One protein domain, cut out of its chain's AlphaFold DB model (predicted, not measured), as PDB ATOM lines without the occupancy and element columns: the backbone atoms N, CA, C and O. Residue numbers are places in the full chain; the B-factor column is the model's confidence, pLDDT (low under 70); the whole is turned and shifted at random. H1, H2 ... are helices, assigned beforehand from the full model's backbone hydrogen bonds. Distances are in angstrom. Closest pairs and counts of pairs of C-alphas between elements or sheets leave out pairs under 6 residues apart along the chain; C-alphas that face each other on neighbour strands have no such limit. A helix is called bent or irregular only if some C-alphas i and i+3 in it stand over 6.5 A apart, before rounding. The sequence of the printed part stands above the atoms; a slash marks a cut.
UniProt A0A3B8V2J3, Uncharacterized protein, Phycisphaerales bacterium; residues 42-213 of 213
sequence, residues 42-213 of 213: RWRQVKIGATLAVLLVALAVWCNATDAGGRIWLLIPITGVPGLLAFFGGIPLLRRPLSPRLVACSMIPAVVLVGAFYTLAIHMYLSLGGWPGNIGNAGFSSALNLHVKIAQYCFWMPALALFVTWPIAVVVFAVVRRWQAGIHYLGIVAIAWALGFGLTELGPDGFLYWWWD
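Overview. This is residues 42 to 213 of the 213 residues of an uncharacterized protein of Phycisphaerales bacterium (UniProt A0A3B8V2J3). Long helices pack lengthwise round H5: H1 and H2 as a hairpin on one side, H3 on another, and the bent longest helix, H4, with arm H4a on H3 and H4b on H5. The printed part has 172 residues with six named helices, H1 to H6; the class is all helix. It is compact, with a radius of gyration of the C-alphas of 17.8 A, and elongated, 56 by 33 by 25 A.

Arrangement. H4, residues 142 to 175, was assigned as one helix by its hydrogen bonds but is bent, with C-alphas 164 and 167 6.6 A apart; its arms are H4a, to 164, and H4b, from 167. H4a and H3, residues 100 to 128, form a hairpin, closest at C-alphas 151 and 116, 5.0 A. H4b forms another with H5, residues 180 to 200, of which 180 to 186 alone touch it, closest at C-alphas 173 and 180, 5.0 A. H5, the hub, touches H3, closest at C-alphas 193 and 110, 4.8 A. H1, residues 42 to 66, H2, residues 70 to 93, and H5 form an up-and-down bundle, each running against the one before. Every O i to N i+4 pair is within hydrogen-bond range in H1 and H4b, but in H2 13 of 20.

Along the chain. H1 begins at C-alpha 42, (139.290, 239.431, 188.588). H6, residues 205 to 211, close to H3 but not clearly touching, ends at C-alpha 211, (162.513, 233.699, 220.698). H2 and H3 are irregular: C-alphas 70 and 73 are 7.1 A apart, 106 and 109 7.2 A.

Size, cuts and confidence. The printed part has no cut. Residues 129 to 141 form the long link; residues 68 to 69 have pLDDT under 70.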
ATOM      1  N   ARG A  42     139.912 239.205 187.273       88.31
ATOM      2  CA  ARG A  42     139.290 239.431 188.588       88.31
ATOM      3  C   ARG A  42     138.853 238.119 189.227       88.31
ATOM      4  O   ARG A  42     139.138 237.900 190.398       88.31
ATOM      5  N   TRP A  43     138.247 237.218 188.457       89.56
ATOM      6  CA  TRP A  43     137.836 235.902 188.943       89.56
ATOM      7  C   TRP A  43     139.022 235.060 189.420       89.56
ATOM      8  O   TRP A  43     138.965 234.434 190.480       89.56
ATOM      9  N   ARG A  44     140.146 235.098 188.695       91.19
ATOM     10  CA  ARG A  44     141.392 234.463 189.138       91.19
ATOM     11  C   ARG A  44     141.893 235.053 190.458       91.19
ATOM     12  O   ARG A  44     142.288 234.287 191.332       91.19
ATOM     13  N   GLN A  45     141.856 236.379 190.625       92.94
ATOM     14  CA  GLN A  45     142.234 237.016 191.893       92.94
ATOM     15  C   GLN A  45     141.302 236.609 193.037       92.94
ATOM     16  O   GLN A  45     141.790 236.312 194.120       92.94
ATOM     17  N   VAL A  46     139.990 236.510 192.795       94.19
ATOM     18  CA  VAL A  46     139.027 236.024 193.799       94.19
ATOM     19  C   VAL A  46     139.372 234.605 194.248       94.19
ATOM     20  O   VAL A  46     139.431 234.356 195.449       94.19
ATOM     21  N   LYS A  47     139.674 233.690 193.315       96.25
ATOM     22  CA  LYS A  47     140.100 232.322 193.656       96.25
ATOM     23  C   LYS A  47     141.379 232.309 194.492       96.25
ATOM     24  O   LYS A  47     141.423 231.627 195.506       96.25
ATOM     25  N   ILE A  48     142.393 233.083 194.094       95.19
ATOM     26  CA  ILE A  48     143.655 233.197 194.847       95.19
ATOM     27  C   ILE A  48     143.386 233.725 196.260       95.19
ATOM     28  O   ILE A  48     143.840 233.122 197.228       95.19
ATOM     29  N   GLY A  49     142.618 234.810 196.385       93.81
ATOM     30  CA  GLY A  49     142.254 235.392 197.676       93.81
ATOM     31  C   GLY A  49     141.481 234.414 198.561       93.81
ATOM     32  O   GLY A  49     141.772 234.313 199.749       93.81
ATOM     33  N   ALA A  50     140.546 233.648 197.993       96.44
ATOM     34  CA  ALA A  50     139.787 232.634 198.722       96.44
ATOM     35  C   ALA A  50     140.687 231.494 199.221       96.44
ATOM     36  O   ALA A  50     140.597 231.113 200.386       96.44
ATOM     37  N   THR A  51     141.606 230.997 198.385       96.75
ATOM     38  CA  THR A  51     142.600 230.000 198.808       96.75
ATOM     39  C   THR A  51     143.479 230.535 199.938       96.75
ATOM     40  O   THR A  51     143.679 229.843 200.931       96.75
ATOM     41  N   LEU A  52     143.969 231.775 199.828       95.06
ATOM     42  CA  LEU A  52     144.772 232.415 200.878       95.06
ATOM     43  C   LEU A  52     143.983 232.580 202.184       95.06
ATOM     44  O   LEU A  52     144.535 232.349 203.255       95.06
ATOM     45  N   ALA A  53     142.695 232.922 202.107       95.69
ATOM     46  CA  ALA A  53     141.827 233.008 203.276       95.69
ATOM     47  C   ALA A  53     141.670 231.648 203.972       95.69
ATOM     48  O   ALA A  53     141.823 231.566 205.188       95.69
ATOM     49  N   VAL A  54     141.433 230.576 203.207       96.81
ATOM     50  CA  VAL A  54     141.354 229.209 203.747       96.81
ATOM     51  C   VAL A  54     142.672 228.804 204.409       96.81
ATOM     52  O   VAL A  54     142.648 228.262 205.510       96.81
ATOM     53  N   LEU A  55     143.814 229.108 203.784       95.19
ATOM     54  CA  LEU A  55     145.133 228.820 204.353       95.19
ATOM     55  C   LEU A  55     145.373 229.570 205.666       95.19
ATOM     56  O   LEU A  55     145.827 228.962 206.628       95.19
ATOM     57  N   LEU A  56     145.036 230.862 205.736       94.75
ATOM     58  CA  LEU A  56     145.165 231.654 206.963       94.75
ATOM     59  C   LEU A  56     144.279 231.117 208.092       94.75
ATOM     60  O   LEU A  56     144.729 231.040 209.231       94.75
ATOM     61  N   VAL A  57     143.041 230.720 207.781       94.44
ATOM     62  CA  VAL A  57     142.131 230.112 208.764       94.44
ATOM     63  C   VAL A  57     142.675 228.771 209.245       94.44
ATOM     64  O   VAL A  57     142.740 228.547 210.448       94.44
ATOM     65  N   ALA A  58     143.102 227.897 208.330       94.06
ATOM     66  CA  ALA A  58     143.673 226.600 208.684       94.06
ATOM     67  C   ALA A  58     144.921 226.751 209.565       94.06
ATOM     68  O   ALA A  58     145.051 226.048 210.562       94.06
ATOM     69  N   LEU A  59     145.795 227.705 209.232       91.88
ATOM     70  CA  LEU A  59     147.002 228.006 209.999       91.88
ATOM     71  C   LEU A  59     146.668 228.540 211.395       91.88
ATOM     72  O   LEU A  59     147.209 228.043 212.375       91.88
ATOM     73  N   ALA A  60     145.733 229.487 211.506       90.88
ATOM     74  CA  ALA A  60     145.299 230.020 212.797       90.88
ATOM     75  C   ALA A  60     144.648 228.945 213.687       90.88
ATOM     76  O   ALA A  60     144.936 228.882 214.880       90.88
ATOM     77  N   VAL A  61     143.801 228.081 213.111       92.00
ATOM     78  CA  VAL A  61     143.184 226.948 213.824       92.00
ATOM     79  C   VAL A  61     144.244 225.949 214.279       92.00
ATOM     80  O   VAL A  61     144.189 225.485 215.413       92.00
ATOM     81  N   TRP A  62     145.217 225.637 213.421       92.06
ATOM     82  CA  TRP A  62     146.313 224.742 213.770       92.06
ATOM     83  C   TRP A  62     147.154 225.300 214.925       92.06
ATOM     84  O   TRP A  62     147.298 224.607 215.926       92.06
ATOM     85  N   CYS A  63     147.610 226.558 214.842       88.56
ATOM     86  CA  CYS A  63     148.364 227.212 215.919       88.56
ATOM     87  C   CYS A  63     147.579 227.243 217.239       88.56
ATOM     88  O   CYS A  63     148.138 227.024 218.308       88.56
ATOM     89  N   ASN A  64     146.266 227.488 217.172       88.25
ATOM     90  CA  ASN A  64     145.414 227.461 218.355       88.25
ATOM     91  C   ASN A  64     145.294 226.052 218.964       88.25
ATOM     92  O   ASN A  64     145.252 225.922 220.183       88.25
ATOM     93  N   ALA A  65     145.242 225.010 218.134       89.75
ATOM     94  CA  ALA A  65     145.093 223.629 218.584       89.75
ATOM     95  C   ALA A  65     146.382 223.036 219.176       89.75
ATOM     96  O   ALA A  65     146.300 222.133 220.007       89.75
ATOM     97  N   THR A  66     147.556 223.505 218.747       85.88
ATOM     98  CA  THR A  66     148.855 223.002 219.218       85.88
ATOM     99  C   THR A  66     149.409 223.754 220.428       85.88
ATOM    100  O   THR A  66     150.425 223.328 220.965       85.88
ATOM    101  N   ASP A  67     148.770 224.855 220.847       76.12
ATOM    102  CA  ASP A  67     149.293 225.819 221.838       76.12
ATOM    103  C   ASP A  67     150.721 226.308 221.509       76.12
ATOM    104  O   ASP A  67     151.460 226.794 222.368       76.12
ATOM    105  N   ALA A  68     151.118 226.194 220.236       65.31
ATOM    106  CA  ALA A  68     152.402 226.661 219.740       65.31
ATOM    107  C   ALA A  68     152.435 228.194 219.865       65.31
ATOM    108  O   ALA A  68     151.666 228.899 219.210       65.31
ATOM    109  N   GLY A  69     153.263 228.703 220.781       61.53
ATOM    110  CA  GLY A  69     153.467 230.142 220.978       61.53
ATOM    111  C   GLY A  69     152.430 230.855 221.862       61.53
ATOM    112  O   GLY A  69     152.398 232.086 221.905       61.53
ATOM    113  N   GLY A  70     151.562 230.146 222.593       75.38
ATOM    114  CA  GLY A  70     150.602 230.778 223.510       75.38
ATOM    115  C   GLY A  70     149.603 231.700 222.793       75.38
ATOM    116  O   GLY A  70     148.912 231.282 221.878       75.38
ATOM    117  N   ARG A  71     149.468 232.979 223.185       81.06
ATOM    118  CA  ARG A  71     148.504 233.921 222.548       81.06
ATOM    119  C   ARG A  71     149.014 234.563 221.254       81.06
ATOM    120  O   ARG A  71     148.314 235.382 220.659       81.06
ATOM    121  N   ILE A  72     150.222 234.222 220.828       80.31
ATOM    122  CA  ILE A  72     150.925 234.895 219.737       80.31
ATOM    123  C   ILE A  72     150.283 234.585 218.369       80.31
ATOM    124  O   ILE A  72     150.275 235.444 217.483       80.31
ATOM    125  N   TRP A  73     149.573 233.455 218.241       82.56
ATOM    126  CA  TRP A  73     148.766 233.122 217.056       82.56
ATOM    127  C   TRP A  73     147.698 234.173 216.712       82.56
ATOM    128  O   TRP A  73     147.265 234.242 215.561       82.56
ATOM    129  N   LEU A  74     147.302 235.038 217.661       88.00
ATOM    130  CA  LEU A  74     146.384 236.160 217.415       88.00
ATOM    131  C   LEU A  74     146.938 237.171 216.399       88.00
ATOM    132  O   LEU A  74     146.165 237.901 215.778       88.00
ATOM    133  N   LEU A  75     148.251 237.200 216.162       86.81
ATOM    134  CA  LEU A  75     148.848 238.070 215.149       86.81
ATOM    135  C   LEU A  75     148.468 237.658 213.716       86.81
ATOM    136  O   LEU A  75     148.390 238.527 212.841       86.81
ATOM    137  N   ILE A  76     148.132 236.381 213.487       89.75
ATOM    138  CA  ILE A  76     147.657 235.879 212.188       89.75
ATOM    139  C   ILE A  76     146.333 236.554 211.791       89.75
ATOM    140  O   ILE A  76     146.304 237.175 210.729       89.75
ATOM    141  N   PRO A  77     145.241 236.522 212.584       91.75
ATOM    142  CA  PRO A  77     144.014 237.226 212.222       91.75
ATOM    143  C   PRO A  77     144.163 238.753 212.264       91.75
ATOM    144  O   PRO A  77     143.586 239.420 211.406       91.75
ATOM    145  N   ILE A  78     144.957 239.315 213.189       92.31
ATOM    146  CA  ILE A  78     145.157 240.775 213.284       92.31
ATOM    147  C   ILE A  78     145.778 241.340 212.000       92.31
ATOM    148  O   ILE A  78     145.411 242.433 211.580       92.31
ATOM    149  N   THR A  79     146.693 240.614 211.356       92.19
ATOM    150  CA  THR A  79     147.340 241.066 210.110       92.19
ATOM    151  C   THR A  79     146.672 240.493 208.857       92.19
ATOM    152  O   THR A  79     146.461 241.203 207.871       92.19
ATOM    153  N   GLY A  80     146.258 239.228 208.906       93.56
ATOM    154  CA  GLY A  80     145.655 238.501 207.797       93.56
ATOM    155  C   GLY A  80     144.275 239.017 207.406       93.56
ATOM    156  O   GLY A  80     144.014 239.171 206.214       93.56
ATOM    157  N   VAL A  81     143.398 239.345 208.365       95.50
ATOM    158  CA  VAL A  81     142.044 239.843 208.050       95.50
ATOM    159  C   VAL A  81     142.097 241.210 207.359       95.50
ATOM    160  O   VAL A  81     141.531 241.326 206.268       95.50
ATOM    161  N   PRO A  82     142.807 242.231 207.881       95.94
ATOM    162  CA  PRO A  82     142.982 243.485 207.152       95.94
ATOM    163  C   PRO A  82     143.654 243.284 205.790       95.94
ATOM    164  O   PRO A  82     143.241 243.905 204.810       95.94
ATOM    165  N   GLY A  83     144.637 242.381 205.699       96.38
ATOM    166  CA  GLY A  83     145.284 242.027 204.437       96.38
ATOM    167  C   GLY A  83     144.309 241.478 203.396       96.38
ATOM    168  O   GLY A  83     144.310 241.937 202.254       96.38
ATOM    169  N   LEU A  84     143.423 240.558 203.792       97.00
ATOM    170  CA  LEU A  84     142.359 240.027 202.936       97.00
ATOM    171  C   LEU A  84     141.361 241.114 202.536       97.00
ATOM    172  O   LEU A  84     141.005 241.200 201.362       97.00
ATOM    173  N   LEU A  85     140.947 241.979 203.466       96.69
ATOM    174  CA  LEU A  85     140.047 243.095 203.162       96.69
ATOM    175  C   LEU A  85     140.661 244.051 202.132       96.69
ATOM    176  O   LEU A  85     139.995 244.416 201.165       96.69
ATOM    177  N   ALA A  86     141.939 244.408 202.287       96.38
ATOM    178  CA  ALA A  86     142.661 245.225 201.316       96.38
ATOM    179  C   ALA A  86     142.822 244.500 199.968       96.38
ATOM    180  O   ALA A  86     142.602 245.096 198.915       96.38
ATOM    181  N   PHE A  87     143.141 243.203 199.978       96.62
ATOM    182  CA  PHE A  87     143.254 242.395 198.764       96.62
ATOM    183  C   PHE A  87     141.926 242.357 197.994       96.62
ATOM    184  O   PHE A  87     141.878 242.738 196.828       96.62
ATOM    185  N   PHE A  88     140.822 241.966 198.635       96.31
ATOM    186  CA  PHE A  88     139.511 241.892 197.983       96.31
ATOM    187  C   PHE A  88     138.968 243.275 197.601       96.31
ATOM    188  O   PHE A  88     138.448 243.437 196.497       96.31
ATOM    189  N   GLY A  89     139.145 244.284 198.458       94.06
ATOM    190  CA  GLY A  89     138.782 245.673 198.162       94.06
ATOM    191  C   GLY A  89     139.587 246.278 197.007       94.06
ATOM    192  O   GLY A  89     139.090 247.151 196.296       94.06
ATOM    193  N   GLY A  90     140.803 245.778 196.765       92.81
ATOM    194  CA  GLY A  90     141.653 246.157 195.640       92.81
ATOM    195  C   GLY A  90     141.200 245.589 194.290       92.81
ATOM    196  O   GLY A  90     141.401 246.247 193.271       92.81
ATOM    197  N   ILE A  91     140.536 244.426 194.256       92.69
ATOM    198  CA  ILE A  91     140.090 243.758 193.014       92.69
ATOM    199  C   ILE A  91     139.263 244.671 192.089       92.69
ATOM    200  O   ILE A  91     139.608 244.765 190.906       92.69
ATOM    201  N   PRO A  92     138.197 245.361 192.549       89.06
ATOM    202  CA  PRO A  92     137.431 246.257 191.678       89.06
ATOM    203  C   PRO A  92     138.250 247.465 191.200       89.06
ATOM    204  O   PRO A  92     137.953 248.030 190.147       89.06
ATOM    205  N   LEU A  93     139.306 247.833 191.932       88.19
ATOM    206  CA  LEU A  93     140.202 248.947 191.616       88.19
ATOM    207  C   LEU A  93     141.320 248.560 190.633       88.19
ATOM    208  O   LEU A  93     142.021 249.437 190.114       88.19
ATOM    209  N   LEU A  94     141.482 247.267 190.328       85.69
ATOM    210  CA  LEU A  94     142.429 246.790 189.325       85.69
ATOM    211  C   LEU A  94     141.970 247.197 187.919       85.69
ATOM    212  O   LEU A  94     140.975 246.702 187.384       85.69
ATOM    213  N   ARG A  95     142.751 248.092 187.307       80.56
ATOM    214  CA  ARG A  95     142.619 248.497 185.893       80.56
ATOM    215  C   ARG A  95     143.556 247.729 184.963       80.56
ATOM    216  O   ARG A  95     143.438 247.819 183.747       80.56
ATOM    217  N   ARG A  96     144.543 247.039 185.533       81.12
ATOM    218  CA  ARG A  96     145.587 246.294 184.826       81.12
ATOM    219  C   ARG A  96     145.876 245.004 185.587       81.12
ATOM    220  O   ARG A  96     145.678 244.990 186.805       81.12
ATOM    221  N   PRO A  97     146.367 243.957 184.906       84.00
ATOM    222  CA  PRO A  97     146.839 242.769 185.594       84.00
ATOM    223  C   PRO A  97     147.975 243.123 186.558       84.00
ATOM    224  O   PRO A  97     148.766 244.038 186.305       84.00
ATOM    225  N   LEU A  98     148.046 242.393 187.670       88.31
ATOM    226  CA  LEU A  98     149.119 242.559 188.647       88.31
ATOM    227  C   LEU A  98     150.486 242.302 188.004       88.31
ATOM    228  O   LEU A  98     150.674 241.329 187.276       88.31
ATOM    229  N   SER A  99     151.450 243.166 188.310       91.75
ATOM    230  CA  SER A  99     152.837 242.999 187.891       91.75
ATOM    231  C   SER A  99     153.486 241.903 188.738       91.75
ATOM    232  O   SER A  99     153.591 242.088 189.954       91.75
ATOM    233  N   PRO A 100     153.990 240.806 188.142       92.25
ATOM    234  CA  PRO A 100     154.656 239.743 188.896       92.25
ATOM    235  C   PRO A 100     155.842 240.255 189.718       92.25
ATOM    236  O   PRO A 100     156.071 239.792 190.828       92.25
ATOM    237  N   ARG A 101     156.558 241.268 189.203       96.12
ATOM    238  CA  ARG A 101     157.676 241.907 189.911       96.12
ATOM    239  C   ARG A 101     157.209 242.596 191.188       96.12
ATOM    240  O   ARG A 101     157.823 242.418 192.227       96.12
ATOM    241  N   LEU A 102     156.107 243.346 191.124       95.06
ATOM    242  CA  LEU A 102     155.564 244.031 192.300       95.06
ATOM    243  C   LEU A 102     154.956 243.045 193.301       95.06
ATOM    244  O   LEU A 102     155.095 243.255 194.503       95.06
ATOM    245  N   VAL A 103     154.342 241.956 192.825       95.75
ATOM    246  CA  VAL A 103     153.897 240.856 193.694       95.75
ATOM    247  C   VAL A 103     155.093 240.256 194.434       95.75
ATOM    248  O   VAL A 103     155.068 240.200 195.658       95.75
ATOM    249  N   ALA A 104     156.168 239.903 193.723       96.62
ATOM    250  CA  ALA A 104     157.388 239.381 194.338       96.62
ATOM    251  C   ALA A 104     157.998 240.374 195.341       96.62
ATOM    252  O   ALA A 104     158.303 239.992 196.468       96.62
ATOM    253  N   CYS A 105     158.095 241.662 194.987       97.12
ATOM    254  CA  CYS A 105     158.564 242.703 195.904       97.12
ATOM    255  C   CYS A 105     157.700 242.812 197.169       97.12
ATOM    256  O   CYS A 105     158.234 243.022 198.254       97.12
ATOM    257  N   SER A 106     156.384 242.626 197.045       96.38
ATOM    258  CA  SER A 106     155.446 242.672 198.177       96.38
ATOM    259  C   SER A 106     155.648 241.515 199.162       96.38
ATOM    260  O   SER A 106     155.288 241.628 200.328       96.38
ATOM    261  N   MET A 107     156.244 240.406 198.717       96.81
ATOM    262  CA  MET A 107     156.523 239.239 199.560       96.81
ATOM    263  C   MET A 107     157.875 239.326 200.284       96.81
ATOM    264  O   MET A 107     158.099 238.566 201.224       96.81
ATOM    265  N   ILE A 108     158.768 240.245 199.885       95.81
ATOM    266  CA  ILE A 108     160.131 240.355 200.437       95.81
ATOM    267  C   ILE A 108     160.144 240.451 201.970       95.81
ATOM    268  O   ILE A 108     160.909 239.697 202.569       95.81
ATOM    269  N   PRO A 109     159.323 241.290 202.637       95.06
ATOM    270  CA  PRO A 109     159.365 241.392 204.097       95.06
ATOM    271  C   PRO A 109     159.103 240.055 204.799       95.06
ATOM    272  O   PRO A 109     159.817 239.705 205.730       95.06
ATOM    273  N   ALA A 110     158.135 239.276 204.308       96.12
ATOM    274  CA  ALA A 110     157.813 237.961 204.859       96.12
ATOM    275  C   ALA A 110     158.920 236.928 204.592       96.12
ATOM    276  O   ALA A 110     159.243 236.126 205.463       96.12
ATOM    277  N   VAL A 111     159.539 236.966 203.407       97.06
ATOM    278  CA  VAL A 111     160.674 236.088 203.077       97.06
ATOM    279  C   VAL A 111     161.885 236.404 203.959       97.06
ATOM    280  O   VAL A 111     162.527 235.484 204.457       97.06
ATOM    281  N   VAL A 112     162.182 237.687 204.183       96.38
ATOM    282  CA  VAL A 112     163.271 238.126 205.068       96.38
ATOM    283  C   VAL A 112     162.995 237.722 206.516       96.38
ATOM    284  O   VAL A 112     163.902 237.214 207.168       96.38
ATOM    285  N   LEU A 113     161.757 237.888 206.990       95.31
ATOM    286  CA  LEU A 113     161.301 237.440 208.308       95.31
ATOM    287  C   LEU A 113     161.571 235.941 208.518       95.31
ATOM    288  O   LEU A 113     162.307 235.568 209.428       95.31
ATOM    289  N   VAL A 114     161.007 235.093 207.652       97.44
ATOM    290  CA  VAL A 114     161.127 233.629 207.762       97.44
ATOM    291  C   VAL A 114     162.584 233.199 207.600       97.44
ATOM    292  O   VAL A 114     163.076 232.377 208.370       97.44
ATOM    293  N   GLY A 115     163.294 233.782 206.630       98.12
ATOM    294  CA  GLY A 115     164.707 233.508 206.398       98.12
ATOM    295  C   GLY A 115     165.548 233.798 207.635       98.12
ATOM    296  O   GLY A 115     166.225 232.899 208.118       98.12
ATOM    297  N   ALA A 116     165.455 235.012 208.183       98.00
ATOM    298  CA  ALA A 116     166.224 235.418 209.356       98.00
ATOM    299  C   ALA A 116     165.892 234.580 210.604       98.00
ATOM    300  O   ALA A 116     166.794 234.233 211.365       98.00
ATOM    301  N   PHE A 117     164.617 234.222 210.791       97.69
ATOM    302  CA  PHE A 117     164.170 233.363 211.888       97.69
ATOM    303  C   PHE A 117     164.817 231.972 211.818       97.69
ATOM    304  O   PHE A 117     165.487 231.545 212.758       97.69
ATOM    305  N   TYR A 118     164.683 231.276 210.684       98.12
ATOM    306  CA  TYR A 118     165.205 229.913 210.556       98.12
ATOM    307  C   TYR A 118     166.730 229.869 210.457       98.12
ATOM    308  O   TYR A 118     167.345 228.942 210.988       98.12
ATOM    309  N   THR A 119     167.378 230.866 209.844       98.44
ATOM    310  CA  THR A 119     168.845 230.933 209.858       98.44
ATOM    311  C   THR A 119     169.375 231.149 211.268       98.44
ATOM    312  O   THR A 119     170.408 230.568 211.612       98.44
ATOM    313  N   LEU A 120     168.681 231.936 212.099       98.50
ATOM    314  CA  LEU A 120     169.048 232.095 213.501       98.50
ATOM    315  C   LEU A 120     168.842 230.795 214.281       98.50
ATOM    316  O   LEU A 120     169.757 230.392 214.996       98.50
ATOM    317  N   ALA A 121     167.700 230.121 214.111       98.00
ATOM    318  CA  ALA A 121     167.421 228.845 214.772       98.00
ATOM    319  C   ALA A 121     168.523 227.812 214.485       98.00
ATOM    320  O   ALA A 121     169.066 227.196 215.401       98.00
ATOM    321  N   ILE A 122     168.924 227.684 213.215       98.56
ATOM    322  CA  ILE A 122     170.009 226.788 212.794       98.56
ATOM    323  C   ILE A 122     171.346 227.217 213.409       98.56
ATOM    324  O   ILE A 122     172.057 226.389 213.979       98.56
ATOM    325  N   HIS A 123     171.703 228.502 213.316       98.38
ATOM    326  CA  HIS A 123     172.968 229.004 213.857       98.38
ATOM    327  C   HIS A 123     173.062 228.802 215.374       98.38
ATOM    328  O   HIS A 123     174.121 228.428 215.877       98.38
ATOM    329  N   MET A 124     171.959 229.009 216.089       98.06
ATOM    330  CA  MET A 124     171.856 228.792 217.527       98.06
ATOM    331  C   MET A 124     172.023 227.317 217.884       98.06
ATOM    332  O   MET A 124     172.886 226.999 218.702       98.06
ATOM    333  N   TYR A 125     171.283 226.423 217.220       98.00
ATOM    334  CA  TYR A 125     171.369 224.983 217.465       98.00
ATOM    335  C   TYR A 125     172.796 224.458 217.290       98.00
ATOM    336  O   TYR A 125     173.332 223.767 218.156       98.00
ATOM    337  N   LEU A 126     173.442 224.840 216.183       98.12
ATOM    338  CA  LEU A 126     174.811 224.429 215.882       98.12
ATOM    339  C   LEU A 126     175.836 225.038 216.847       98.12
ATOM    340  O   LEU A 126     176.803 224.369 217.196       98.12
ATOM    341  N   SER A 127     175.636 226.284 217.288       97.25
ATOM    342  CA  SER A 127     176.577 226.957 218.197       97.25
ATOM    343  C   SER A 127     176.518 226.419 219.623       97.25
ATOM    344  O   SER A 127     177.533 226.423 220.314       97.25
ATOM    345  N   LEU A 128     175.335 225.999 220.079       96.69
ATOM    346  CA  LEU A 128     175.103 225.555 221.456       96.69
ATOM    347  C   LEU A 128     175.104 224.026 221.604       96.69
ATOM    348  O   LEU A 128     175.132 223.526 222.725       96.69
ATOM    349  N   GLY A 129     175.061 223.280 220.494       96.75
ATOM    350  CA  GLY A 129     174.876 221.825 220.506       96.75
ATOM    351  C   GLY A 129     173.456 221.399 220.904       96.75
ATOM    352  O   GLY A 129     173.261 220.274 221.359       96.75
ATOM    353  N   GLY A 130     172.478 222.297 220.771       96.19
ATOM    354  CA  GLY A 130     171.104 222.120 221.234       96.19
ATOM    355  C   GLY A 130     170.349 223.449 221.325       96.19
ATOM    356  O   GLY A 130     170.797 224.471 220.808       96.19
ATOM    357  N   TRP A 131     169.198 223.441 221.994       95.94
ATOM    358  CA  TRP A 131     168.419 224.655 222.268       95.94
ATOM    359  C   TRP A 131     168.902 225.352 223.548       95.94
ATOM    360  O   TRP A 131     169.390 224.675 224.457       95.94
ATOM    361  N   PRO A 132     168.799 226.690 223.638       92.62
ATOM    362  CA  PRO A 132     169.234 227.431 224.817       92.62
ATOM    363  C   PRO A 132     168.460 226.979 226.063       92.62
ATOM    364  O   PRO A 132     167.235 226.931 226.067       92.62
ATOM    365  N   GLY A 133     169.190 226.650 227.132       89.81
ATOM    366  CA  GLY A 133     168.594 226.216 228.402       89.81
ATOM    367  C   GLY A 133     168.131 227.358 229.310       89.81
ATOM    368  O   GLY A 133     167.451 227.104 230.297       89.81
ATOM    369  N   ASN A 134     168.503 228.602 228.994       90.88
ATOM    370  CA  ASN A 134     168.127 229.802 229.736       90.88
ATOM    371  C   ASN A 134     167.628 230.880 228.773       90.88
ATOM    372  O   ASN A 134     168.066 230.957 227.625       90.88
ATOM    373  N   ILE A 135     166.761 231.743 229.288       92.44
ATOM    374  CA  ILE A 135     166.314 232.966 228.628       92.44
ATOM    375  C   ILE A 135     167.479 233.957 228.456       92.44
ATOM    376  O   ILE A 135     168.370 234.061 229.306       92.44
ATOM    377  N   GLY A 136     167.444 234.719 227.358       93.62
ATOM    378  CA  GLY A 136     168.422 235.756 227.042       93.62
ATOM    379  C   GLY A 136     169.691 235.233 226.362       93.62
ATOM    380  O   GLY A 136     169.754 234.105 225.881       93.62
ATOM    381  N   ASN A 137     170.721 236.080 226.296       95.56
ATOM    382  CA  ASN A 137     171.918 235.830 225.475       95.56
ATOM    383  C   ASN A 137     173.169 235.486 226.302       95.56
ATOM    384  O   ASN A 137     174.303 235.631 225.830       95.56
ATOM    385  N   ALA A 138     172.989 235.102 227.568       93.69
ATOM    386  CA  ALA A 138     174.103 234.785 228.453       93.69
ATOM    387  C   ALA A 138     174.881 233.572 227.915       93.69
ATOM    388  O   ALA A 138     174.309 232.525 227.631       93.69
ATOM    389  N   GLY A 139     176.198 233.723 227.756       91.81
ATOM    390  CA  GLY A 139     177.066 232.672 227.211       91.81
ATOM    391  C   GLY A 139     177.075 232.562 225.682       91.81
ATOM    392  O   GLY A 139     177.825 231.751 225.145       91.81
ATOM    393  N   PHE A 140     176.307 233.384 224.957       97.12
ATOM    394  CA  PHE A 140     176.358 233.390 223.495       97.12
ATOM    395  C   PHE A 140     177.674 233.992 223.003       97.12
ATOM    396  O   PHE A 140     178.136 235.025 223.493       97.12
ATOM    397  N   SER A 141     178.250 233.385 221.964       97.44
ATOM    398  CA  SER A 141     179.400 233.956 221.266       97.44
ATOM    399  C   SER A 141     179.052 235.321 220.653       97.44
ATOM    400  O   SER A 141     177.882 235.663 220.441       97.44
ATOM    401  N   SER A 142     180.069 236.120 220.330       98.00
ATOM    402  CA  SER A 142     179.870 237.415 219.666       98.00
ATOM    403  C   SER A 142     179.162 237.272 218.312       98.00
ATOM    404  O   SER A 142     178.279 238.070 217.995       98.00
ATOM    405  N   ALA A 143     179.494 236.231 217.544       98.25
ATOM    406  CA  ALA A 143     178.873 235.936 216.256       98.25
ATOM    407  C   ALA A 143     177.391 235.555 216.397       98.25
ATOM    408  O   ALA A 143     176.553 236.058 215.646       98.25
ATOM    409  N   LEU A 144     177.045 234.713 217.377       97.94
ATOM    410  CA  LEU A 144     175.651 234.349 217.636       97.94
ATOM    411  C   LEU A 144     174.841 235.573 218.076       97.94
ATOM    412  O   LEU A 144     173.781 235.837 217.516       97.94
ATOM    413  N   ASN A 145     175.390 236.385 218.983       98.25
ATOM    414  CA  ASN A 145     174.781 237.648 219.405       98.25
ATOM    415  C   ASN A 145     174.529 238.621 218.243       98.25
ATOM    416  O   ASN A 145     173.509 239.310 218.220       98.25
ATOM    417  N   LEU A 146     175.443 238.697 217.273       98.44
ATOM    418  CA  LEU A 146     175.240 239.514 216.078       98.44
ATOM    419  C   LEU A 146     174.061 238.998 215.240       98.44
ATOM    420  O   LEU A 146     173.223 239.796 214.826       98.44
ATOM    421  N   HIS A 147     173.962 237.683 215.026       98.38
ATOM    422  CA  HIS A 147     172.852 237.087 214.276       98.38
ATOM    423  C   HIS A 147     171.510 237.301 214.993       98.38
ATOM    424  O   HIS A 147     170.541 237.683 214.341       98.38
ATOM    425  N   VAL A 148     171.467 237.164 216.327       98.00
ATOM    426  CA  VAL A 148     170.277 237.490 217.139       98.00
ATOM    427  C   VAL A 148     169.813 238.917 216.861       98.00
ATOM    428  O   VAL A 148     168.655 239.127 216.506       98.00
ATOM    429  N   LYS A 149     170.724 239.897 216.937       97.94
ATOM    430  CA  LYS A 149     170.397 241.304 216.662       97.94
ATOM    431  C   LYS A 149     169.862 241.497 215.245       97.94
ATOM    432  O   LYS A 149     168.854 242.171 215.072       97.94
ATOM    433  N   ILE A 150     170.515 240.912 214.239       97.94
ATOM    434  CA  ILE A 150     170.072 241.009 212.839       97.94
ATOM    435  C   ILE A 150     168.655 240.447 212.687       97.94
ATOM    436  O   ILE A 150     167.793 241.132 212.142       97.94
ATOM    437  N   ALA A 151     168.394 239.248 213.211       97.62
ATOM    438  CA  ALA A 151     167.081 238.617 213.122       97.62
ATOM    439  C   ALA A 151     166.001 239.432 213.848       97.62
ATOM    440  O   ALA A 151     164.934 239.665 213.283       97.62
ATOM    441  N   GLN A 152     166.295 239.945 215.046       96.00
ATOM    442  CA  GLN A 152     165.384 240.822 215.783       96.00
ATOM    443  C   GLN A 152     165.082 242.115 215.014       96.00
ATOM    444  O   GLN A 152     163.927 242.525 214.956       96.00
ATOM    445  N   TYR A 153     166.071 242.738 214.363       96.12
ATOM    446  CA  TYR A 153     165.822 243.904 213.505       96.12
ATOM    447  C   TYR A 153     164.969 243.554 212.282       96.12
ATOM    448  O   TYR A 153     164.037 244.291 211.960       96.12
ATOM    449  N   CYS A 154     165.259 242.430 211.621       95.12
ATOM    450  CA  CYS A 154     164.481 241.918 210.492       95.12
ATOM    451  C   CYS A 154     163.036 241.569 210.875       95.12
ATOM    452  O   CYS A 154     162.157 241.634 210.021       95.12
ATOM    453  N   PHE A 155     162.785 241.233 212.138       93.69
ATOM    454  CA  PHE A 155     161.452 240.965 212.661       93.69
ATOM    455  C   PHE A 155     160.726 242.254 213.079       93.69
ATOM    456  O   PHE A 155     159.665 242.582 212.544       93.69
ATOM    457  N   TRP A 156     161.302 243.020 214.011       92.56
ATOM    458  CA  TRP A 156     160.602 244.113 214.689       92.56
ATOM    459  C   TRP A 156     160.445 245.369 213.836       92.56
ATOM    460  O   TRP A 156     159.407 246.025 213.921       92.56
ATOM    461  N   MET A 157     161.423 245.712 212.988       92.06
ATOM    462  CA  MET A 157     161.311 246.918 212.156       92.06
ATOM    463  C   MET A 157     160.188 246.790 211.115       92.06
ATOM    464  O   MET A 157     159.355 247.698 211.034       92.06
ATOM    465  N   PRO A 158     160.080 245.683 210.351       91.38
ATOM    466  CA  PRO A 158     158.954 245.511 209.443       91.38
ATOM    467  C   PRO A 158     157.629 245.288 210.179       91.38
ATOM    468  O   PRO A 158     156.617 245.795 209.704       91.38
ATOM    469  N   ALA A 159     157.620 244.624 211.344       91.31
ATOM    470  CA  ALA A 159     156.413 244.518 212.169       91.31
ATOM    471  C   ALA A 159     155.884 245.908 212.548       91.31
ATOM    472  O   ALA A 159     154.723 246.216 212.296       91.31
ATOM    473  N   LEU A 160     156.744 246.784 213.078       91.00
ATOM    474  CA  LEU A 160     156.372 248.150 213.441       91.00
ATOM    475  C   LEU A 160     155.866 248.937 212.227       91.00
ATOM    476  O   LEU A 160     154.837 249.606 212.307       91.00
ATOM    477  N   ALA A 161     156.557 248.829 211.087       89.25
ATOM    478  CA  ALA A 161     156.100 249.443 209.848       89.25
ATOM    479  C   ALA A 161     154.706 248.923 209.457       89.25
ATOM    480  O   ALA A 161     153.825 249.715 209.141       89.25
ATOM    481  N   LEU A 162     154.456 247.618 209.551       90.81
ATOM    482  CA  LEU A 162     153.156 247.043 209.220       90.81
ATOM    483  C   LEU A 162     152.057 247.429 210.209       90.81
ATOM    484  O   LEU A 162     150.954 247.730 209.782       90.81
ATOM    485  N   PHE A 163     152.317 247.486 211.509       91.19
ATOM    486  CA  PHE A 163     151.271 247.853 212.467       91.19
ATOM    487  C   PHE A 163     150.958 249.353 212.464       91.19
ATOM    488  O   PHE A 163     149.816 249.733 212.714       91.19
ATOM    489  N   VAL A 164     151.936 250.207 212.147       92.62
ATOM    490  CA  VAL A 164     151.771 251.668 212.212       92.62
ATOM    491  C   VAL A 164     151.518 252.287 210.841       92.62
ATOM    492  O   VAL A 164     150.569 253.049 210.668       92.62
ATOM    493  N   THR A 165     152.358 251.995 209.845       92.44
ATOM    494  CA  THR A 165     152.310 252.698 208.554       92.44
ATOM    495  C   THR A 165     151.362 252.044 207.558       92.44
ATOM    496  O   THR A 165     150.797 252.749 206.722       92.44
ATOM    497  N   TRP A 166     151.111 250.734 207.659       95.44
ATOM    498  CA  TRP A 166     150.214 250.036 206.733       95.44
ATOM    499  C   TRP A 166     148.762 250.542 206.779       95.44
ATOM    500  O   TRP A 166     148.233 250.821 205.702       95.44
ATOM    501  N   PRO A 167     148.109 250.754 207.948       94.75
ATOM    502  CA  PRO A 167     146.739 251.276 207.970       94.75
ATOM    503  C   PRO A 167     146.644 252.660 207.315       94.75
ATOM    504  O   PRO A 167     145.728 252.929 206.537       94.75
ATOM    505  N   ILE A 168     147.645 253.513 207.563       96.00
ATOM    506  CA  ILE A 168     147.756 254.842 206.951       96.00
ATOM    507  C   ILE A 168     147.923 254.707 205.433       96.00
ATOM    508  O   ILE A 168     147.222 255.373 204.672       96.00
ATOM    509  N   ALA A 169     148.807 253.814 204.976       96.12
ATOM    510  CA  ALA A 169     149.040 253.569 203.558       96.12
ATOM    511  C   ALA A 169     147.772 253.080 202.843       96.12
ATOM    512  O   ALA A 169     147.467 253.576 201.759       96.12
ATOM    513  N   VAL A 170     146.998 252.174 203.452       96.00
ATOM    514  CA  VAL A 170     145.723 251.694 202.893       96.00
ATOM    515  C   VAL A 170     144.734 252.845 202.722       96.00
ATOM    516  O   VAL A 170     144.168 252.992 201.639       96.00
ATOM    517  N   VAL A 171     144.566 253.700 203.738       96.38
ATOM    518  CA  VAL A 171     143.667 254.866 203.659       96.38
ATOM    519  C   VAL A 171     144.122 255.838 202.569       96.38
ATOM    520  O   VAL A 171     143.325 256.234 201.719       96.38
ATOM    521  N   VAL A 172     145.411 256.183 202.533       97.06
ATOM    522  CA  VAL A 172     145.965 257.090 201.516       97.06
ATOM    523  C   VAL A 172     145.761 256.524 200.108       97.06
ATOM    524  O   VAL A 172     145.321 257.240 199.208       97.06
ATOM    525  N   PHE A 173     146.027 255.233 199.904       96.50
ATOM    526  CA  PHE A 173     145.874 254.586 198.602       96.50
ATOM    527  C   PHE A 173     144.402 254.431 198.201       96.50
ATOM    528  O   PHE A 173     144.096 254.506 197.013       96.50
ATOM    529  N   ALA A 174     143.491 254.274 199.164       93.94
ATOM    530  CA  ALA A 174     142.049 254.274 198.928       93.94
ATOM    531  C   ALA A 174     141.533 255.637 198.450       93.94
ATOM    532  O   ALA A 174     140.732 255.693 197.513       93.94
ATOM    533  N   VAL A 175     142.021 256.731 199.042       95.06
ATOM    534  CA  VAL A 175     141.589 258.102 198.717       95.06
ATOM    535  C   VAL A 175     142.211 258.603 197.410       95.06
ATOM    536  O   VAL A 175     141.540 259.219 196.580       95.06
ATOM    537  N   VAL A 176     143.496 258.329 197.177       93.19
ATOM    538  CA  VAL A 176     144.207 258.828 195.995       93.19
ATOM    539  C   VAL A 176     143.934 257.916 194.797       93.19
ATOM    540  O   VAL A 176     144.591 256.896 194.606       93.19
ATOM    541  N   ARG A 177     143.012 258.322 193.911       88.31
ATOM    542  CA  ARG A 177     142.581 257.554 192.716       88.31
ATOM    543  C   ARG A 177     143.727 257.006 191.853       88.31
ATOM    544  O   ARG A 177     143.587 255.955 191.231       88.31
ATOM    545  N   ARG A 178     144.862 257.710 191.783       88.25
ATOM    546  CA  ARG A 178     146.050 257.270 191.027       88.25
ATOM    547  C   ARG A 178     146.762 256.077 191.683       88.25
ATOM    548  O   ARG A 178     147.441 255.334 190.982       88.25
ATOM    549  N   TRP A 179     146.627 255.909 192.995       92.69
ATOM    550  CA  TRP A 179     147.333 254.911 193.801       92.69
ATOM    551  C   TRP A 179     146.448 253.737 194.228       92.69
ATOM    552  O   TRP A 179     146.973 252.753 194.730       92.69
ATOM    553  N   GLN A 180     145.142 253.779 193.955       91.50
ATOM    554  CA  GLN A 180     144.179 252.724 194.311       91.50
ATOM    555  C   GLN A 180     144.576 251.312 193.855       91.50
ATOM    556  O   GLN A 180     144.331 250.344 194.569       91.50
ATOM    557  N   ALA A 181     145.263 251.174 192.715       87.62
ATOM    558  CA  ALA A 181     145.786 249.875 192.273       87.62
ATOM    559  C   ALA A 181     146.827 249.277 193.247       87.62
ATOM    560  O   ALA A 181     147.063 248.072 193.249       87.62
ATOM    561  N   GLY A 182     147.451 250.116 194.075       93.69
ATOM    562  CA  GLY A 182     148.416 249.737 195.096       93.69
ATOM    563  C   GLY A 182     147.807 249.038 196.318       93.69
ATOM    564  O   GLY A 182     148.513 248.277 196.972       93.69
ATOM    565  N   ILE A 183     146.506 249.223 196.592       96.12
ATOM    566  CA  ILE A 183     145.818 248.596 197.740       96.12
ATOM    567  C   ILE A 183     145.929 247.071 197.671       96.12
ATOM    568  O   ILE A 183     146.170 246.416 198.680       96.12
ATOM    569  N   HIS A 184     145.843 246.512 196.462       94.69
ATOM    570  CA  HIS A 184     145.978 245.073 196.244       94.69
ATOM    571  C   HIS A 184     147.349 244.549 196.691       94.69
ATOM    572  O   HIS A 184     147.438 243.505 197.329       94.69
ATOM    573  N   TYR A 185     148.420 245.298 196.408       96.38
ATOM    574  CA  TYR A 185     149.777 244.947 196.836       96.38
ATOM    575  C   TYR A 185     149.955 245.111 198.346       96.38
ATOM    576  O   TYR A 185     150.563 244.249 198.967       96.38
ATOM    577  N   LEU A 186     149.366 246.147 198.955       96.75
ATOM    578  CA  LEU A 186     149.338 246.282 200.418       96.75
ATOM    579  C   LEU A 186     148.633 245.088 201.079       96.75
ATOM    580  O   LEU A 186     149.119 244.582 202.091       96.75
ATOM    581  N   GLY A 187     147.545 244.591 200.482       97.00
ATOM    582  CA  GLY A 187     146.890 243.354 200.909       97.00
ATOM    583  C   GLY A 187     147.813 242.136 200.818       97.00
ATOM    584  O   GLY A 187     147.922 241.380 201.780       97.00
ATOM    585  N   ILE A 188     148.546 241.983 199.706       97.25
ATOM    586  CA  ILE A 188     149.544 240.909 199.536       97.25
ATOM    587  C   ILE A 188     150.631 240.985 200.613       97.25
ATOM    588  O   ILE A 188     150.962 239.951 201.180       97.25
ATOM    589  N   VAL A 189     151.163 242.176 200.916       97.25
ATOM    590  CA  VAL A 189     152.180 242.351 201.968       97.25
ATOM    591  C   VAL A 189     151.656 241.837 203.313       97.25
ATOM    592  O   VAL A 189     152.326 241.039 203.962       97.25
ATOM    593  N   ALA A 190     150.455 242.258 203.721       96.75
ATOM    594  CA  ALA A 190     149.876 241.870 205.008       96.75
ATOM    595  C   ALA A 190     149.545 240.368 205.081       96.75
ATOM    596  O   ALA A 190     149.841 239.728 206.087       96.75
ATOM    597  N   ILE A 191     149.004 239.781 204.006       97.38
ATOM    598  CA  ILE A 191     148.752 238.331 203.929       97.38
ATOM    599  C   ILE A 191     150.068 237.548 203.981       97.38
ATOM    600  O   ILE A 191     150.174 236.577 204.726       97.38
ATOM    601  N   ALA A 192     151.075 237.959 203.205       97.25
ATOM    602  CA  ALA A 192     152.379 237.306 203.196       97.25
ATOM    603  C   ALA A 192     153.039 237.382 204.574       97.25
ATOM    604  O   ALA A 192     153.606 236.393 205.026       97.25
ATOM    605  N   TRP A 193     152.928 238.523 205.259       96.12
ATOM    606  CA  TRP A 193     153.406 238.684 206.627       96.12
ATOM    607  C   TRP A 193     152.692 237.745 207.601       96.12
ATOM    608  O   TRP A 193     153.362 237.037 208.343       96.12
ATOM    609  N   ALA A 194     151.358 237.671 207.554       95.56
ATOM    610  CA  ALA A 194     150.567 236.771 208.396       95.56
ATOM    611  C   ALA A 194     150.940 235.292 208.187       95.56
ATOM    612  O   ALA A 194     151.071 234.537 209.148       95.56
ATOM    613  N   LEU A 195     151.157 234.883 206.931       95.81
ATOM    614  CA  LEU A 195     151.636 233.540 206.604       95.81
ATOM    615  C   LEU A 195     153.069 233.314 207.091       95.81
ATOM    616  O   LEU A 195     153.343 232.285 207.694       95.81
ATOM    617  N   GLY A 196     153.975 234.268 206.857       95.19
ATOM    618  CA  GLY A 196     155.359 234.195 207.329       95.19
ATOM    619  C   GLY A 196     155.439 234.068 208.848       95.19
ATOM    620  O   GLY A 196     156.214 233.270 209.355       95.19
ATOM    621  N   PHE A 197     154.568 234.783 209.553       91.94
ATOM    622  CA  PHE A 197     154.409 234.690 210.993       91.94
ATOM    623  C   PHE A 197     153.923 233.304 211.438       91.94
ATOM    624  O   PHE A 197     154.539 232.664 212.280       91.94
ATOM    625  N   GLY A 198     152.856 232.775 210.838       91.81
ATOM    626  CA  GLY A 198     152.418 231.421 211.187       91.81
ATOM    627  C   GLY A 198     153.444 230.340 210.807       91.81
ATOM    628  O   GLY A 198     153.517 229.311 211.465       91.81
ATOM    629  N   LEU A 199     154.299 230.581 209.804       93.56
ATOM    630  CA  LEU A 199     155.430 229.697 209.498       93.56
ATOM    631  C   LEU A 199     156.533 229.740 210.562       93.56
ATOM    632  O   LEU A 199     157.251 228.749 210.693       93.56
ATOM    633  N   THR A 200     156.701 230.837 211.310       93.62
ATOM    634  CA  THR A 200     157.655 230.850 212.429       93.62
ATOM    635  C   THR A 200     157.177 229.972 213.582       93.62
ATOM    636  O   THR A 200     158.014 229.342 214.212       93.62
ATOM    637  N   GLU A 201     155.863 229.795 213.769       91.38
ATOM    638  CA  GLU A 201     155.286 228.880 214.779       91.38
ATOM    639  C   GLU A 201     155.545 227.389 214.499       91.38
ATOM    640  O   GLU A 201     155.297 226.541 215.348       91.38
ATOM    641  N   LEU A 202     156.065 227.043 213.316       91.81
ATOM    642  CA  LEU A 202     156.558 225.691 213.010       91.81
ATOM    643  C   LEU A 202     157.997 225.462 213.508       91.81
ATOM    644  O   LEU A 202     158.584 224.409 213.249       91.81
ATOM    645  N   GLY A 203     158.591 226.461 214.167       93.06
ATOM    646  CA  GLY A 203     159.922 226.378 214.746       93.06
ATOM    647  C   GLY A 203     160.010 225.353 215.889       93.06
ATOM    648  O   GLY A 203     159.000 224.980 216.475       93.06
ATOM    649  N   PRO A 204     161.217 224.884 216.240       94.25
ATOM    650  CA  PRO A 204     161.404 223.973 217.369       94.25
ATOM    651  C   PRO A 204     161.032 224.625 218.709       94.25
ATOM    652  O   PRO A 204     161.454 225.751 218.967       94.25
ATOM    653  N   ASP A 205     160.340 223.900 219.593       91.56
ATOM    654  CA  ASP A 205     159.808 224.439 220.860       91.56
ATOM    655  C   ASP A 205     160.865 225.134 221.728       91.56
ATOM    656  O   ASP A 205     160.636 226.224 222.244       91.56
ATOM    657  N   GLY A 206     162.060 224.544 221.848       92.69
ATOM    658  CA  GLY A 206     163.156 225.137 222.620       92.69
ATOM    659  C   GLY A 206     163.668 226.461 222.037       92.69
ATOM    660  O   GLY A 206     164.118 227.326 222.782       92.69
ATOM    661  N   PHE A 207     163.576 226.642 220.716       95.56
ATOM    662  CA  PHE A 207     163.884 227.917 220.068       95.56
ATOM    663  C   PHE A 207     162.731 228.908 220.205       95.56
ATOM    664  O   PHE A 207     162.976 230.064 220.529       95.56
ATOM    665  N   LEU A 208     161.488 228.462 219.993       93.38
ATOM    666  CA  LEU A 208     160.293 229.298 220.125       93.38
ATOM    667  C   LEU A 208     160.154 229.881 221.529       93.38
ATOM    668  O   LEU A 208     159.892 231.072 221.664       93.38
ATOM    669  N   TYR A 209     160.387 229.065 222.558       91.00
ATOM    670  CA  TYR A 209     160.369 229.505 223.950       91.00
ATOM    671  C   TYR A 209     161.370 230.639 224.207       91.00
ATOM    672  O   TYR A 209     161.046 231.598 224.892       91.00
ATOM    673  N   TRP A 210     162.568 230.556 223.625       94.81
ATOM    674  CA  TRP A 210     163.588 231.598 223.752       94.81
ATOM    675  C   TRP A 210     163.316 232.822 222.862       94.81
ATOM    676  O   TRP A 210     163.634 233.939 223.246       94.81
ATOM    677  N   TRP A 211     162.760 232.625 221.664       94.44
ATOM    678  CA  TRP A 211     162.513 233.699 220.698       94.44
ATOM    679  C   TRP A 211     161.413 234.665 221.154       94.44
ATOM    680  O   TRP A 211     161.465 235.852 220.828       94.44
ATOM    681  N   TRP A 212     160.413 234.141 221.862       89.75
ATOM    682  CA  TRP A 212     159.239 234.892 222.304       89.75
ATOM    683  C   TRP A 212     159.339 235.466 223.721       89.75
ATOM    684  O   TRP A 212     158.381 236.109 224.158       89.75
ATOM    685  N   ASP A 213     160.461 235.253 224.410       86.75
ATOM    686  CA  ASP A 213     160.780 235.911 225.682       86.75
ATOM    687  C   ASP A 213     161.466 237.274 225.463       86.75
ATOM    688  O   ASP A 213     160.987 238.276 226.045       86.75
TER     689      ASP A 213